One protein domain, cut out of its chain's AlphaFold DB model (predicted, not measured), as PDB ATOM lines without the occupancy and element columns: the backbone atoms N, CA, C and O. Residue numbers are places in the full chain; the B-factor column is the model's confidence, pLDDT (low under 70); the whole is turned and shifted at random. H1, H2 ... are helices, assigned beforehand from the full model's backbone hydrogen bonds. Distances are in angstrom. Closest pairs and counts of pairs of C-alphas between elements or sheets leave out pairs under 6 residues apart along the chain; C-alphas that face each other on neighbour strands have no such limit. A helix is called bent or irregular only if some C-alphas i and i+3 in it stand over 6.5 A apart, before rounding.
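What this domain is: This is residues 4 to 115 of the 117 residues of an uncharacterized protein of Devosia sp. DBB001 (UniProt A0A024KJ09). H3, a long kinked helix, forms the core of a four-helix body: H2 folds back beside it as a helical hairpin, H1 packs on it at a slant, and H4 crosses it. From this body a thin arm, residues 93 to 98, sticks out and leads to H5, which touches no other helix. The printed part has 112 residues with five named helices, H1 to H5 in that order, and no named strand; the class is all helix. The whole is loose, with a radius of gyration of the C-alphas of 18.5 A, and elongated, spanning 58 by 32 by 26 A.

Where its parts are: H1, residues 4 to 24, begins at C-alpha 4 at (585.300, 372.379, 377.854) and is 30.2 A long from first to last C-alpha. H2, residues 30 to 43, measures 20.1 A. H3, residues 53 to 74, measures 30.8 A from C-alpha 53 at (584.854, 375.485, 398.640). It is irregular, with C-alphas 59 and 62 7.0 A apart, and has a kink of 44 degrees near residue 60. H4, residues 81 to 92, is 16.6 A long. H5, residues 101 to 113, is 18.8 A long and ends at C-alpha 113 at (584.149, 382.164, 427.469).

How they stand to each other: H3 is the hub, touching three helices. H2 and H3 touch as a hairpin at a shallow tilt of 3 degrees, opposite ways; their closest C-alphas, those of Glu 41 and Lys 60, are 5.1 A apart. H1 touches H3 with residues 12 to 20 alone, the same way at a tilt of 36 degrees, only just steep; the closest C-alphas, of Ala 16 and Leu 66, are 5.9 A apart. Residues 84 to 88 of H4 touch residues 61 to 69 of H3 at a steep tilt of 64 degrees, opposite ways, closest at the C-alphas of Leu 65 and Met 84, 6.1 A apart. H1 and H4 are close but not clearly touching, about perpendicular at 89 degrees. H5 is apart from H1, H2, H3 and H4. In H1, H2, H4 and H5 every O i to N i+4 pair is within hydrogen-bond range; in H3, 16 of 18 are.

The domain as a whole: The C-alphas farthest apart, those of Lys 25 and Arg 113, are 57.6 A apart. Without the stretches that stand free, the body has 91 residues and spans 45 by 33 by 26 A. The printed part has no cut; the link from H1 to H2 is tight, the other three are short. The mean pLDDT of the printed part is 85.9, with residues 91 to 99 and 110 to 115 under 70.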
ATOM      1  N   ALA A   4     585.840 371.283 377.050       90.25
ATOM      2  CA  ALA A   4     585.300 372.379 377.854       90.25
ATOM      3  C   ALA A   4     586.405 373.175 378.574       90.25
ATOM      4  O   ALA A   4     586.396 374.403 378.553       90.25
ATOM      5  N   ASN A   5     587.404 372.498 379.151       90.56
ATOM      6  CA  ASN A   5     588.535 373.169 379.800       90.56
ATOM      7  C   ASN A   5     589.385 373.960 378.796       90.56
ATOM      8  O   ASN A   5     589.776 375.084 379.097       90.56
ATOM      9  N   LEU A   6     589.624 373.405 377.603       93.44
ATOM     10  CA  LEU A   6     590.324 374.099 376.512       93.44
ATOM     11  C   LEU A   6     589.558 375.336 376.024       93.44
ATOM     12  O   LEU A   6     590.153 376.376 375.756       93.44
ATOM     13  N   GLN A   7     588.233 375.238 375.923       95.69
ATOM     14  CA  GLN A   7     587.374 376.363 375.552       95.69
ATOM     15  C   GLN A   7     587.414 377.474 376.606       95.69
ATOM     16  O   GLN A   7     587.512 378.645 376.248       95.69
ATOM     17  N   LEU A   8     587.379 377.117 377.895       94.62
ATOM     18  CA  LEU A   8     587.517 378.079 378.988       94.62
ATOM     19  C   LEU A   8     588.899 378.738 378.995       94.62
ATOM     20  O   LEU A   8     588.981 379.951 379.147       94.62
ATOM     21  N   GLU A   9     589.971 377.975 378.778       95.38
ATOM     22  CA  GLU A   9     591.323 378.519 378.608       95.38
ATOM     23  C   GLU A   9     591.377 379.554 377.476       95.38
ATOM     24  O   GLU A   9     591.792 380.693 377.703       95.38
ATOM     25  N   GLY A  10     590.880 379.200 376.287       96.31
ATOM     26  CA  GLY A  10     590.811 380.123 375.154       96.31
ATOM     27  C   GLY A  10     589.982 381.374 375.460       96.31
ATOM     28  O   GLY A  10     590.396 382.485 375.127       96.31
ATOM     29  N   LEU A  11     588.852 381.217 376.155       97.00
ATOM     30  CA  LEU A  11     588.014 382.333 376.593       97.00
ATOM     31  C   LEU A  11     588.765 383.264 377.552       97.00
ATOM     32  O   LEU A  11     588.708 384.479 377.391       97.00
ATOM     33  N   TYR A  12     589.492 382.722 378.529       96.31
ATOM     34  CA  TYR A  12     590.248 383.530 379.488       96.31
ATOM     35  C   TYR A  12     591.365 384.330 378.817       96.31
ATOM     36  O   TYR A  12     591.538 385.510 379.126       96.31
ATOM     37  N   VAL A  13     592.078 383.724 377.866       96.19
ATOM     38  CA  VAL A  13     593.111 384.417 377.082       96.19
ATOM     39  C   VAL A  13     592.494 385.517 376.212       96.19
ATOM     40  O   VAL A  13     593.002 386.638 376.195       96.19
ATOM     41  N   ALA A  14     591.368 385.243 375.546       97.81
ATOM     42  CA  ALA A  14     590.661 386.245 374.749       97.81
ATOM     43  C   ALA A  14     590.183 387.429 375.608       97.81
ATOM     44  O   ALA A  14     590.355 388.586 375.225       97.81
ATOM     45  N   MET A  15     589.640 387.155 376.797       97.62
ATOM     46  CA  MET A  15     589.217 388.195 377.736       97.62
ATOM     47  C   MET A  15     590.392 389.038 378.237       97.62
ATOM     48  O   MET A  15     590.263 390.257 378.304       97.62
ATOM     49  N   ALA A  16     591.544 388.430 378.536       96.25
ATOM     50  CA  ALA A  16     592.746 389.170 378.921       96.25
ATOM     51  C   ALA A  16     593.203 390.134 377.812       96.25
ATOM     52  O   ALA A  16     593.504 391.294 378.091       96.25
ATOM     53  N   ALA A  17     593.180 389.688 376.551       96.12
ATOM     54  CA  ALA A  17     593.511 390.534 375.406       96.12
ATOM     55  C   ALA A  17     592.522 391.701 375.229       96.12
ATOM     56  O   ALA A  17     592.936 392.822 374.935       96.12
ATOM     57  N   LEU A  18     591.221 391.465 375.438       97.12
ATOM     58  CA  LEU A  18     590.207 392.523 375.386       97.12
ATOM     59  C   LEU A  18     590.397 393.560 376.497       97.12
ATOM     60  O   LEU A  18     590.318 394.757 376.228       97.12
ATOM     61  N   VAL A  19     590.668 393.114 377.726       95.62
ATOM     62  CA  VAL A  19     590.938 393.998 378.871       95.62
ATOM     63  C   VAL A  19     592.164 394.872 378.605       95.62
ATOM     64  O   VAL A  19     592.106 396.086 378.792       95.62
ATOM     65  N   GLU A  20     593.240 394.287 378.079       94.69
ATOM     66  CA  GLU A  20     594.431 395.046 377.697       94.69
ATOM     67  C   GLU A  20     594.138 396.050 376.572       94.69
ATOM     68  O   GLU A  20     594.566 397.201 376.639       94.69
ATOM     69  N   ALA A  21     593.347 395.671 375.565       96.31
ATOM     70  CA  ALA A  21     592.960 396.583 374.490       96.31
ATOM     71  C   ALA A  21     592.110 397.769 374.990       96.31
ATOM     72  O   ALA A  21     592.232 398.876 374.463       96.31
ATOM     73  N   ILE A  22     591.252 397.560 375.994       96.06
ATOM     74  CA  ILE A  22     590.488 398.631 376.659       96.06
ATOM     75  C   ILE A  22     591.448 399.602 377.360       96.06
ATOM     76  O   ILE A  22     591.320 400.817 377.184       96.06
ATOM     77  N   ARG A  23     592.445 399.070 378.078       95.12
ATOM     78  CA  ARG A  23     593.464 399.857 378.786       95.12
ATOM     79  C   ARG A  23     594.344 400.668 377.839       95.12
ATOM     80  O   ARG A  23     594.536 401.861 378.039       95.12
ATOM     81  N   GLN A  24     594.829 400.050 376.763       94.56
ATOM     82  CA  GLN A  24     595.658 400.714 375.747       94.56
ATOM     83  C   GLN A  24     594.929 401.863 375.043       94.56
ATOM     84  O   GLN A  24     595.559 402.830 374.620       94.56
ATOM     85  N   LYS A  25     593.600 401.779 374.932       96.81
ATOM     86  CA  LYS A  25     592.760 402.865 374.410       96.81
ATOM     87  C   LYS A  25     592.486 403.971 375.435       96.81
ATOM     88  O   LYS A  25     591.823 404.942 375.084       96.81
ATOM     89  N   GLY A  26     592.953 403.824 376.676       95.50
ATOM     90  CA  GLY A  26     592.725 404.778 377.761       95.50
ATOM     91  C   GLY A  26     591.270 404.839 378.227       95.50
ATOM     92  O   GLY A  26     590.854 405.863 378.757       95.50
ATOM     93  N   LEU A  27     590.479 403.785 377.986       97.62
ATOM     94  CA  LEU A  27     589.073 403.744 378.404       97.62
ATOM     95  C   LEU A  27     588.915 403.405 379.888       97.62
ATOM     96  O   LEU A  27     587.932 403.822 380.487       97.62
ATOM     97  N   LEU A  28     589.848 402.618 380.424       97.69
ATOM     98  CA  LEU A  28     590.003 402.321 381.843       97.69
ATOM     99  C   LEU A  28     591.497 402.241 382.160       97.69
ATOM    100  O   LEU A  28     592.264 401.724 381.340       97.69
ATOM    101  N   ASP A  29     591.905 402.706 383.332       96.69
ATOM    102  CA  ASP A  29     593.259 402.481 383.839       96.69
ATOM    103  C   ASP A  29     593.416 401.096 384.509       96.69
ATOM    104  O   ASP A  29     592.486 400.282 384.578       96.69
ATOM    105  N   ALA A  30     594.642 400.776 384.934       95.12
ATOM    106  CA  ALA A  30     594.945 399.473 385.522       95.12
ATOM    107  C   ALA A  30     594.215 399.272 386.861       95.12
ATOM    108  O   ALA A  30     593.780 398.156 387.164       95.12
ATOM    109  N   GLU A  31     594.064 400.334 387.648       97.06
ATOM    110  CA  GLU A  31     593.399 400.359 388.945       97.06
ATOM    111  C   GLU A  31     591.878 400.177 388.817       97.06
ATOM    112  O   GLU A  31     591.279 399.403 389.569       97.06
ATOM    113  N   GLU A  32     591.245 400.817 387.837       98.00
ATOM    114  CA  GLU A  32     589.822 400.687 387.519       98.00
ATOM    115  C   GLU A  32     589.477 399.263 387.073       98.00
ATOM    116  O   GLU A  32     588.480 398.681 387.527       98.00
ATOM    117  N   ILE A  33     590.326 398.671 386.226       97.88
ATOM    118  CA  ILE A  33     590.204 397.271 385.802       97.88
ATOM    119  C   ILE A  33     590.376 396.333 387.003       97.88
ATOM    120  O   ILE A  33     589.563 395.424 387.200       97.88
ATOM    121  N   GLU A  34     591.397 396.551 387.834       97.75
ATOM    122  CA  GLU A  34     591.644 395.758 389.043       97.75
ATOM    123  C   GLU A  34     590.443 395.813 389.998       97.75
ATOM    124  O   GLU A  34     589.988 394.769 390.477       97.75
ATOM    125  N   ALA A  35     589.873 396.999 390.220       97.62
ATOM    126  CA  ALA A  35     588.691 397.186 391.055       97.62
ATOM    127  C   ALA A  35     587.452 396.488 390.472       97.62
ATOM    128  O   ALA A  35     586.690 395.857 391.209       97.62
ATOM    129  N   ALA A  36     587.240 396.558 389.154       97.06
ATOM    130  CA  ALA A  36     586.137 395.861 388.493       97.06
ATOM    131  C   ALA A  36     586.247 394.335 388.640       97.06
ATOM    132  O   ALA A  36     585.255 393.670 388.954       97.06
ATOM    133  N   LEU A  37     587.450 393.784 388.473       96.81
ATOM    134  CA  LEU A  37     587.702 392.352 388.617       96.81
ATOM    135  C   LEU A  37     587.620 391.885 390.076       96.81
ATOM    136  O   LEU A  37     587.109 390.795 390.332       96.81
ATOM    137  N   LEU A  38     588.061 392.703 391.036       95.94
ATOM    138  CA  LEU A  38     587.891 392.417 392.463       95.94
ATOM    139  C   LEU A  38     586.404 392.332 392.832       95.94
ATOM    140  O   LEU A  38     585.977 391.346 393.433       95.94
ATOM    141  N   ARG A  39     585.590 393.295 392.379       94.94
ATOM    142  CA  ARG A  39     584.127 393.244 392.557       94.94
ATOM    143  C   ARG A  39     583.519 391.985 391.940       94.94
ATOM    144  O   ARG A  39     582.660 391.356 392.553       94.94
ATOM    145  N   ALA A  40     583.967 391.586 390.747       92.75
ATOM    146  CA  ALA A  40     583.502 390.353 390.115       92.75
ATOM    147  C   ALA A  40     583.836 389.110 390.963       92.75
ATOM    148  O   ALA A  40     582.978 388.248 391.145       92.75
ATOM    149  N   GLU A  41     585.041 389.039 391.541       93.25
ATOM    150  CA  GLU A  41     585.452 387.954 392.446       93.25
ATOM    151  C   GLU A  41     584.579 387.869 393.714       93.25
ATOM    152  O   GLU A  41     584.286 386.771 394.200       93.25
ATOM    153  N   GLU A  42     584.150 389.012 394.252       90.81
ATOM    154  CA  GLU A  42     583.327 389.109 395.466       90.81
ATOM    155  C   GLU A  42     581.845 388.787 395.241       90.81
ATOM    156  O   GLU A  42     581.181 388.262 396.141       90.81
ATOM    157  N   ILE A  43     581.311 389.111 394.061       86.06
ATOM    158  CA  ILE A  43     579.902 388.877 393.713       86.06
ATOM    159  C   ILE A  43     579.673 387.422 393.303       86.06
ATOM    160  O   ILE A  43     578.672 386.825 393.692       86.06
ATOM    161  N   ALA A  44     580.607 386.834 392.555       72.69
ATOM    162  CA  ALA A  44     580.451 385.504 391.979       72.69
ATOM    163  C   ALA A  44     580.082 384.370 392.979       72.69
ATOM    164  O   ALA A  44     579.300 383.496 392.596       72.69
ATOM    165  N   PRO A  45     580.541 384.350 394.252       72.75
ATOM    166  CA  PRO A  45     580.129 383.332 395.225       72.75
ATOM    167  C   PRO A  45     578.776 383.592 395.916       72.75
ATOM    168  O   PRO A  45     578.346 382.749 396.702       72.75
ATOM    169  N   ARG A  46     578.106 384.730 395.684       70.62
ATOM    170  CA  ARG A  46     576.842 385.083 396.360       70.62
ATOM    171  C   ARG A  46     575.670 384.311 395.749       70.62
ATOM    172  O   ARG A  46     574.916 384.842 394.938       70.62
ATOM    173  N   ARG A  47     575.528 383.037 396.112       70.94
ATOM    174  CA  ARG A  47     574.368 382.205 395.756       70.94
ATOM    175  C   ARG A  47     573.502 381.940 396.984       70.94
ATOM    176  O   ARG A  47     573.986 381.991 398.109       70.94
ATOM    177  N   SER A  48     572.221 381.667 396.745       70.12
ATOM    178  CA  SER A  48     571.234 381.337 397.782       70.12
ATOM    179  C   SER A  48     571.508 379.998 398.469       70.12
ATOM    180  O   SER A  48     571.108 379.810 399.611       70.12
ATOM    181  N   GLU A  49     572.193 379.080 397.787       79.94
ATOM    182  CA  GLU A  49     572.530 377.755 398.302       79.94
ATOM    183  C   GLU A  49     574.031 377.649 398.618       79.94
ATOM    184  O   GLU A  49     574.857 378.102 397.815       79.94
ATOM    185  N   PRO A  50     574.407 377.031 399.754       79.44
ATOM    186  CA  PRO A  50     575.805 376.787 400.088       79.44
ATOM    187  C   PRO A  50     576.450 375.826 399.083       79.44
ATOM    188  O   PRO A  50     575.863 374.826 398.673       79.44
ATOM    189  N   MET A  51     577.690 376.123 398.691       84.56
ATOM    190  CA  MET A  51     578.465 375.335 397.731       84.56
ATOM    191  C   MET A  51     579.788 374.863 398.343       84.56
ATOM    192  O   MET A  51     580.346 375.564 399.187       84.56
ATOM    193  N   PRO A  52     580.346 373.725 397.884       88.62
ATOM    194  CA  PRO A  52     581.688 373.306 398.276       88.62
ATOM    195  C   PRO A  52     582.744 374.375 397.959       88.62
ATOM    196  O   PRO A  52     582.676 375.025 396.909       88.62
ATOM    197  N   GLU A  53     583.771 374.497 398.810       85.75
ATOM    198  CA  GLU A  53     584.854 375.485 398.640       85.75
ATOM    199  C   GLU A  53     585.527 375.394 397.262       85.75
ATOM    200  O   GLU A  53     585.839 376.417 396.652       85.75
ATOM    201  N   ALA A  54     585.701 374.181 396.730       87.19
ATOM    202  CA  ALA A  54     586.297 373.960 395.413       87.19
ATOM    203  C   ALA A  54     585.482 374.606 394.281       87.19
ATOM    204  O   ALA A  54     586.050 375.185 393.353       87.19
ATOM    205  N   ASN A  55     584.152 374.569 394.373       89.69
ATOM    206  CA  ASN A  55     583.285 375.162 393.361       89.69
ATOM    207  C   ASN A  55     583.305 376.692 393.470       89.69
ATOM    208  O   ASN A  55     583.342 377.382 392.453       89.69
ATOM    209  N   ILE A  56     583.350 377.225 394.695       89.44
ATOM    210  CA  ILE A  56     583.545 378.661 394.937       89.44
ATOM    211  C   ILE A  56     584.886 379.120 394.346       89.44
ATOM    212  O   ILE A  56     584.950 380.153 393.676       89.44
ATOM    213  N   ALA A  57     585.955 378.348 394.548       88.94
ATOM    214  CA  ALA A  57     587.271 378.647 393.992       88.94
ATOM    215  C   ALA A  57     587.263 378.633 392.454       88.94
ATOM    216  O   ALA A  57     587.831 379.537 391.841       88.94
ATOM    217  N   ALA A  58     586.578 377.664 391.838       90.00
ATOM    218  CA  ALA A  58     586.406 377.600 390.386       90.00
ATOM    219  C   ALA A  58     585.649 378.820 389.839       90.00
ATOM    220  O   ALA A  58     586.059 379.392 388.835       90.00
ATOM    221  N   ILE A  59     584.601 379.271 390.534       90.88
ATOM    222  CA  ILE A  59     583.839 380.471 390.166       90.88
ATOM    223  C   ILE A  59     584.697 381.744 390.267       90.88
ATOM    224  O   ILE A  59     584.605 382.619 389.410       90.88
ATOM    225  N   LYS A  60     585.557 381.854 391.287       93.19
ATOM    226  CA  LYS A  60     586.464 383.003 391.478       93.19
ATOM    227  C   LYS A  60     587.660 383.009 390.522       93.19
ATOM    228  O   LYS A  60     588.295 384.047 390.332       93.19
ATOM    229  N   PHE A  61     587.999 381.861 389.940       94.44
ATOM    230  CA  PHE A  61     589.206 381.682 389.136       94.44
ATOM    231  C   PHE A  61     589.339 382.659 387.950       94.44
ATOM    232  O   PHE A  61     590.421 383.234 387.819       94.44
ATOM    233  N   PRO A  62     588.301 382.924 387.130       95.50
ATOM    234  CA  PRO A  62     588.414 383.840 385.993       95.50
ATOM    235  C   PRO A  62     588.829 385.250 386.417       95.50
ATOM    236  O   PRO A  62     589.760 385.816 385.851       95.50
ATOM    237  N   ALA A  63     588.193 385.793 387.461       95.81
ATOM    238  CA  ALA A  63     588.512 387.120 387.977       95.81
ATOM    239  C   ALA A  63     589.960 387.186 388.483       95.81
ATOM    240  O   ALA A  63     590.709 388.089 388.114       95.81
ATOM    241  N   ARG A  64     590.399 386.182 389.253       96.12
ATOM    242  CA  ARG A  64     591.787 386.089 389.747       96.12
ATOM    243  C   ARG A  64     592.807 386.024 388.618       96.12
ATOM    244  O   ARG A  64     593.848 386.668 388.695       96.12
ATOM    245  N   LEU A  65     592.512 385.245 387.582       97.12
ATOM    246  CA  LEU A  65     593.386 385.103 386.427       97.12
ATOM    247  C   LEU A  65     593.506 386.414 385.650       97.12
ATOM    248  O   LEU A  65     594.618 386.841 385.347       97.12
ATOM    249  N   LEU A  66     592.387 387.096 385.403       97.31
ATOM    250  CA  LEU A  66     592.389 388.388 384.719       97.31
ATOM    251  C   LEU A  66     593.093 389.480 385.537       97.31
ATOM    252  O   LEU A  66     593.744 390.336 384.950       97.31
ATOM    253  N   ARG A  67     593.052 389.427 386.876       96.88
ATOM    254  CA  ARG A  67     593.835 390.337 387.738       96.88
ATOM    255  C   ARG A  67     595.337 390.118 387.575       96.88
ATOM    256  O   ARG A  67     596.096 391.078 387.487       96.88
ATOM    257  N   VAL A  68     595.777 388.861 387.484       97.25
ATOM    258  CA  VAL A  68     597.180 388.543 387.172       97.25
ATOM    259  C   VAL A  68     597.564 389.088 385.796       97.25
ATOM    260  O   VAL A  68     598.627 389.693 385.673       97.25
ATOM    261  N   ALA A  69     596.701 388.912 384.792       96.50
ATOM    262  CA  ALA A  69     596.929 389.433 383.447       96.50
ATOM    263  C   ALA A  69     597.034 390.966 383.433       96.50
ATOM    264  O   ALA A  69     597.989 391.503 382.884       96.50
ATOM    265  N   ASN A  70     596.099 391.656 384.093       96.62
ATOM    266  CA  ASN A  70     596.056 393.115 384.176       96.62
ATOM    267  C   ASN A  70     597.337 393.688 384.798       96.62
ATOM    268  O   ASN A  70     597.965 394.575 384.231       96.62
ATOM    269  N   ARG A  71     597.778 393.124 385.929       95.62
ATOM    270  CA  ARG A  71     599.014 393.552 386.604       95.62
ATOM    271  C   ARG A  71     600.260 393.283 385.766       95.62
ATOM    272  O   ARG A  71     601.166 394.104 385.742       95.62
ATOM    273  N   ALA A  72     600.313 392.134 385.093       94.44
ATOM    274  CA  ALA A  72     601.421 391.806 384.203       94.44
ATOM    275  C   ALA A  72     601.489 392.798 383.035       94.44
ATOM    276  O   ALA A  72     602.536 393.395 382.799       94.44
ATOM    277  N   ALA A  73     600.358 393.057 382.380       92.31
ATOM    278  CA  ALA A  73     600.291 393.967 381.246       92.31
ATOM    279  C   ALA A  73     600.579 395.428 381.635       92.31
ATOM    280  O   ALA A  73     601.264 396.134 380.896       92.31
ATOM    281  N   ALA A  74     600.156 395.866 382.828       91.38
ATOM    282  CA  ALA A  74     600.532 397.167 383.390       91.38
ATOM    283  C   ALA A  74     602.057 397.323 383.563       91.38
ATOM    284  O   ALA A  74     602.581 398.423 383.412       91.38
ATOM    285  N   ASN A  75     602.772 396.216 383.794       92.56
ATOM    286  CA  ASN A  75     604.235 396.159 383.865       92.56
ATOM    287  C   ASN A  75     604.907 395.866 382.506       92.56
ATOM    288  O   ASN A  75     606.119 395.662 382.456       92.56
ATOM    289  N   GLY A  76     604.147 395.812 381.406       91.25
ATOM    290  CA  GLY A  76     604.661 395.474 380.073       91.25
ATOM    291  C   GLY A  76     604.962 393.985 379.856       91.25
ATOM    292  O   GLY A  76     605.651 393.633 378.901       91.25
ATOM    293  N   GLU A  77     604.464 393.099 380.722       93.12
ATOM    294  CA  GLU A  77     604.601 391.646 380.589       93.12
ATOM    295  C   GLU A  77     603.387 391.024 379.881       93.12
ATOM    296  O   GLU A  77     602.233 391.293 380.223       93.12
ATOM    297  N   HIS A  78     603.643 390.086 378.967       89.44
ATOM    298  CA  HIS A  78     602.617 389.219 378.383       89.44
ATOM    299  C   HIS A  78     602.833 387.779 378.846       89.44
ATOM    300  O   HIS A  78     603.853 387.164 378.546       89.44
ATOM    301  N   LEU A  79     601.868 387.242 379.592       92.31
ATOM    302  CA  LEU A  79     601.960 385.910 380.185       92.31
ATOM    303  C   LEU A  79     601.187 384.876 379.373       92.31
ATOM    304  O   LEU A  79     600.095 385.150 378.873       92.31
ATOM    305  N   SER A  80     601.718 383.655 379.326       93.94
ATOM    306  CA  SER A  80     600.950 382.503 378.862       93.94
ATOM    307  C   SER A  80     599.821 382.166 379.844       93.94
ATOM    308  O   SER A  80     599.868 382.533 381.025       93.94
ATOM    309  N   PHE A  81     598.811 381.418 379.387       94.19
ATOM    310  CA  PHE A  81     597.774 380.896 380.280       94.19
ATOM    311  C   PHE A  81     598.377 380.092 381.435       94.19
ATOM    312  O   PHE A  81     598.004 380.292 382.593       94.19
ATOM    313  N   GLU A  82     599.361 379.242 381.141       94.50
ATOM    314  CA  GLU A  82     600.036 378.431 382.148       94.50
ATOM    315  C   GLU A  82     600.692 379.302 383.228       94.50
ATOM    316  O   GLU A  82     600.474 379.066 384.421       94.50
ATOM    317  N   ASP A  83     601.411 380.356 382.836       95.38
ATOM    318  CA  ASP A  83     602.063 381.271 383.776       95.38
ATOM    319  C   ASP A  83     601.049 382.029 384.631       95.38
ATOM    320  O   ASP A  83     601.217 382.128 385.852       95.38
ATOM    321  N   MET A  84     599.954 382.500 384.024       95.38
ATOM    322  CA  MET A  84     598.863 383.132 384.764       95.38
ATOM    323  C   MET A  84     598.263 382.166 385.791       95.38
ATOM    324  O   MET A  84     598.119 382.518 386.964       95.38
ATOM    325  N   THR A  85     597.979 380.919 385.399       94.75
ATOM    326  CA  THR A  85     597.436 379.911 386.325       94.75
ATOM    327  C   THR A  85     598.403 379.588 387.464       94.75
ATOM    328  O   THR A  85     597.970 379.400 388.604       94.75
ATOM    329  N   ARG A  86     599.714 379.558 387.189       94.81
ATOM    330  CA  ARG A  86     600.757 379.326 388.195       94.81
ATOM    331  C   ARG A  86     600.792 380.461 389.217       94.81
ATOM    332  O   ARG A  86     600.793 380.182 390.414       94.81
ATOM    333  N   ARG A  87     600.726 381.718 388.767       93.56
ATOM    334  CA  ARG A  87     600.652 382.899 389.648       93.56
ATOM    335  C   ARG A  87     599.369 382.895 390.492       93.56
ATOM    336  O   ARG A  87     599.440 383.107 391.698       93.56
ATOM    337  N   VAL A  88     598.217 382.547 389.909       92.62
ATOM    338  CA  VAL A  88     596.949 382.405 390.656       92.62
ATOM    339  C   VAL A  88     597.035 381.315 391.730       92.62
ATOM    340  O   VAL A  88     596.547 381.515 392.845       92.62
ATOM    341  N   ARG A  89     597.661 380.171 391.426       84.75
ATOM    342  CA  ARG A  89     597.886 379.092 392.403       84.75
ATOM    343  C   ARG A  89     598.851 379.506 393.513       84.75
ATOM    344  O   ARG A  89     598.579 379.198 394.664       84.75
ATOM    345  N   GLY A  90     599.918 380.238 393.194       75.88
ATOM    346  CA  GLY A  90     600.857 380.768 394.190       75.88
ATOM    347  C   GLY A  90     600.196 381.714 395.198       75.88
ATOM    348  O   GLY A  90     600.480 381.629 396.387       75.88
ATOM    349  N   VAL A  91     599.249 382.544 394.748       60.81
ATOM    350  CA  VAL A  91     598.463 383.441 395.620       60.81
ATOM    351  C   VAL A  91     597.461 382.672 396.496       60.81
ATOM    352  O   VAL A  91     597.229 383.052 397.638       60.81
ATOM    353  N   GLN A  92     596.877 381.576 395.997       54.97
ATOM    354  CA  GLN A  92     595.967 380.714 396.775       54.97
ATOM    355  C   GLN A  92     596.699 379.729 397.701       54.97
ATOM    356  O   GLN A  92     596.094 379.190 398.622       54.97
ATOM    357  N   GLY A  93     597.982 379.478 397.434       40.97
ATOM    358  CA  GLY A  93     598.844 378.538 398.144       40.97
ATOM    359  C   GLY A  93     599.723 379.168 399.220       40.97
ATOM    360  O   GLY A  93     600.642 378.493 399.683       40.97
ATOM    361  N   ALA A  94     599.470 380.421 399.630       35.94
ATOM    362  CA  ALA A  94     600.029 380.906 400.888       35.94
ATOM    363  C   ALA A  94     599.670 379.863 401.958       35.94
ATOM    364  O   ALA A  94     598.490 379.502 402.062       35.94
ATOM    365  N   PRO A  95     600.656 379.284 402.670       37.31
ATOM    366  CA  PRO A  95     600.360 378.234 403.624       37.31
ATOM    367  C   PRO A  95     599.304 378.785 404.578       37.31
ATOM    368  O   PRO A  95     599.498 379.863 405.137       37.31
ATOM    369  N   ARG A  96     598.185 378.064 404.757       49.25
ATOM    370  CA  ARG A  96     597.406 378.211 405.992       49.25
ATOM    371  C   ARG A  96     598.450 378.039 407.082       49.25
ATOM    372  O   ARG A  96     598.989 376.938 407.211       49.25
ATOM    373  N   GLN A  97     598.837 379.134 407.734       51.69
ATOM    374  CA  GLN A  97     599.785 379.089 408.829       51.69
ATOM    375  C   GLN A  97     599.168 378.084 409.793       51.69
ATOM    376  O   GLN A  97     598.043 378.278 410.253       51.69
ATOM    377  N   LYS A  98     599.799 376.911 409.922       56.62
ATOM    378  CA  LYS A  98     599.299 375.897 410.839       56.62
ATOM    379  C   LYS A  98     599.378 376.569 412.196       56.62
ATOM    380  O   LYS A  98     600.489 376.860 412.630       56.62
ATOM    381  N   LEU A  99     598.219 376.861 412.783       65.06
ATOM    382  CA  LEU A  99     598.156 377.353 414.146       65.06
ATOM    383  C   LEU A  99     598.984 376.386 414.992       65.06
ATOM    384  O   LEU A  99     598.912 375.160 414.838       65.06
ATOM    385  N   THR A 100     599.860 376.946 415.802       81.25
ATOM    386  CA  THR A 100     600.570 376.208 416.830       81.25
ATOM    387  C   THR A 100     599.555 375.607 417.798       81.25
ATOM    388  O   THR A 100     598.424 376.075 417.920       81.25
ATOM    389  N   GLU A 101     599.942 374.544 418.496       74.00
ATOM    390  CA  GLU A 101     599.078 373.898 419.490       74.00
ATOM    391  C   GLU A 101     598.599 374.896 420.565       74.00
ATOM    392  O   GLU A 101     597.456 374.828 421.004       74.00
ATOM    393  N   SER A 102     599.428 375.895 420.892       74.38
ATOM    394  CA  SER A 102     599.072 377.023 421.760       74.38
ATOM    395  C   SER A 102     597.982 377.925 421.178       74.38
ATOM    396  O   SER A 102     597.048 378.274 421.891       74.38
ATOM    397  N   GLU A 103     598.055 378.260 419.889       78.06
ATOM    398  CA  GLU A 103     597.054 379.112 419.229       78.06
ATOM    399  C   GLU A 103     595.711 378.381 419.054       78.06
ATOM    400  O   GLU A 103     594.652 378.999 419.132       78.06
ATOM    401  N   TYR A 104     595.728 377.053 418.875       78.62
ATOM    402  CA  TYR A 104     594.503 376.244 418.918       78.62
ATOM    403  C   TYR A 104     593.856 376.253 420.305       78.62
ATOM    404  O   TYR A 104     592.628 376.259 420.409       78.62
ATOM    405  N   LEU A 105     594.669 376.246 421.362       77.12
ATOM    406  CA  LEU A 105     594.180 376.219 422.734       77.12
ATOM    407  C   LEU A 105     593.575 377.567 423.151       77.12
ATOM    408  O   LEU A 105     592.524 377.572 423.786       77.12
ATOM    409  N   GLU A 106     594.179 378.689 422.745       78.69
ATOM    410  CA  GLU A 106     593.608 380.030 422.955       78.69
ATOM    411  C   GLU A 106     592.262 380.190 422.239       78.69
ATOM    412  O   GLU A 106     591.282 380.608 422.855       78.69
ATOM    413  N   LEU A 107     592.172 379.760 420.975       73.75
ATOM    414  CA  LEU A 107     590.929 379.862 420.205       73.75
ATOM    415  C   LEU A 107     589.786 379.039 420.825       73.75
ATOM    416  O   LEU A 107     588.629 379.454 420.804       73.75
ATOM    417  N   ALA A 108     590.110 377.867 421.375       74.69
ATOM    418  CA  ALA A 108     589.142 377.015 422.057       74.69
ATOM    419  C   ALA A 108     588.695 377.607 423.405       74.69
ATOM    420  O   ALA A 108     587.536 377.456 423.785       74.69
ATOM    421  N   GLN A 109     589.588 378.292 424.123       75.00
ATOM    422  CA  GLN A 109     589.276 378.928 425.407       75.00
ATOM    423  C   GLN A 109     588.403 380.179 425.246       75.00
ATOM    424  O   GLN A 109     587.498 380.386 426.058       75.00
ATOM    425  N   ASP A 110     588.610 380.963 424.186       68.38
ATOM    426  CA  ASP A 110     587.765 382.124 423.878       68.38
ATOM    427  C   ASP A 110     586.334 381.709 423.502       68.38
ATOM    428  O   ASP A 110     585.371 382.306 423.975       68.38
ATOM    429  N   GLN A 111     586.169 380.613 422.754       64.19
ATOM    430  CA  GLN A 111     584.839 380.084 422.410       64.19
ATOM    431  C   GLN A 111     584.059 379.563 423.627       64.19
ATOM    432  O   GLN A 111     582.831 379.635 423.655       64.19
ATOM    433  N   ILE A 112     584.760 379.054 424.645       65.44
ATOM    434  CA  ILE A 112     584.139 378.625 425.903       65.44
ATOM    435  C   ILE A 112     583.700 379.845 426.728       65.44
ATOM    436  O   ILE A 112     582.608 379.833 427.290       65.44
ATOM    437  N   ARG A 113     584.493 380.925 426.749       60.62
ATOM    438  CA  ARG A 113     584.149 382.164 427.469       60.62
ATOM    439  C   ARG A 113     582.929 382.887 426.903       60.62
ATOM    440  O   ARG A 113     582.140 383.400 427.687       60.62
ATOM    441  N   ASP A 114     582.756 382.885 425.586       55.34
ATOM    442  CA  ASP A 114     581.605 383.528 424.932       55.34
ATOM    443  C   ASP A 114     580.289 382.746 425.091       55.34
ATOM    444  O   ASP A 114     579.221 383.276 424.796       55.34
ATOM    445  N   THR A 115     580.336 381.493 425.559       56.66
ATOM    446  CA  THR A 115     579.125 380.679 425.785       56.66
ATOM    447  C   THR A 115     578.567 380.836 427.210       56.66
ATOM    448  O   THR A 115     577.404 380.516 427.449       56.66
TER     449      THR A 115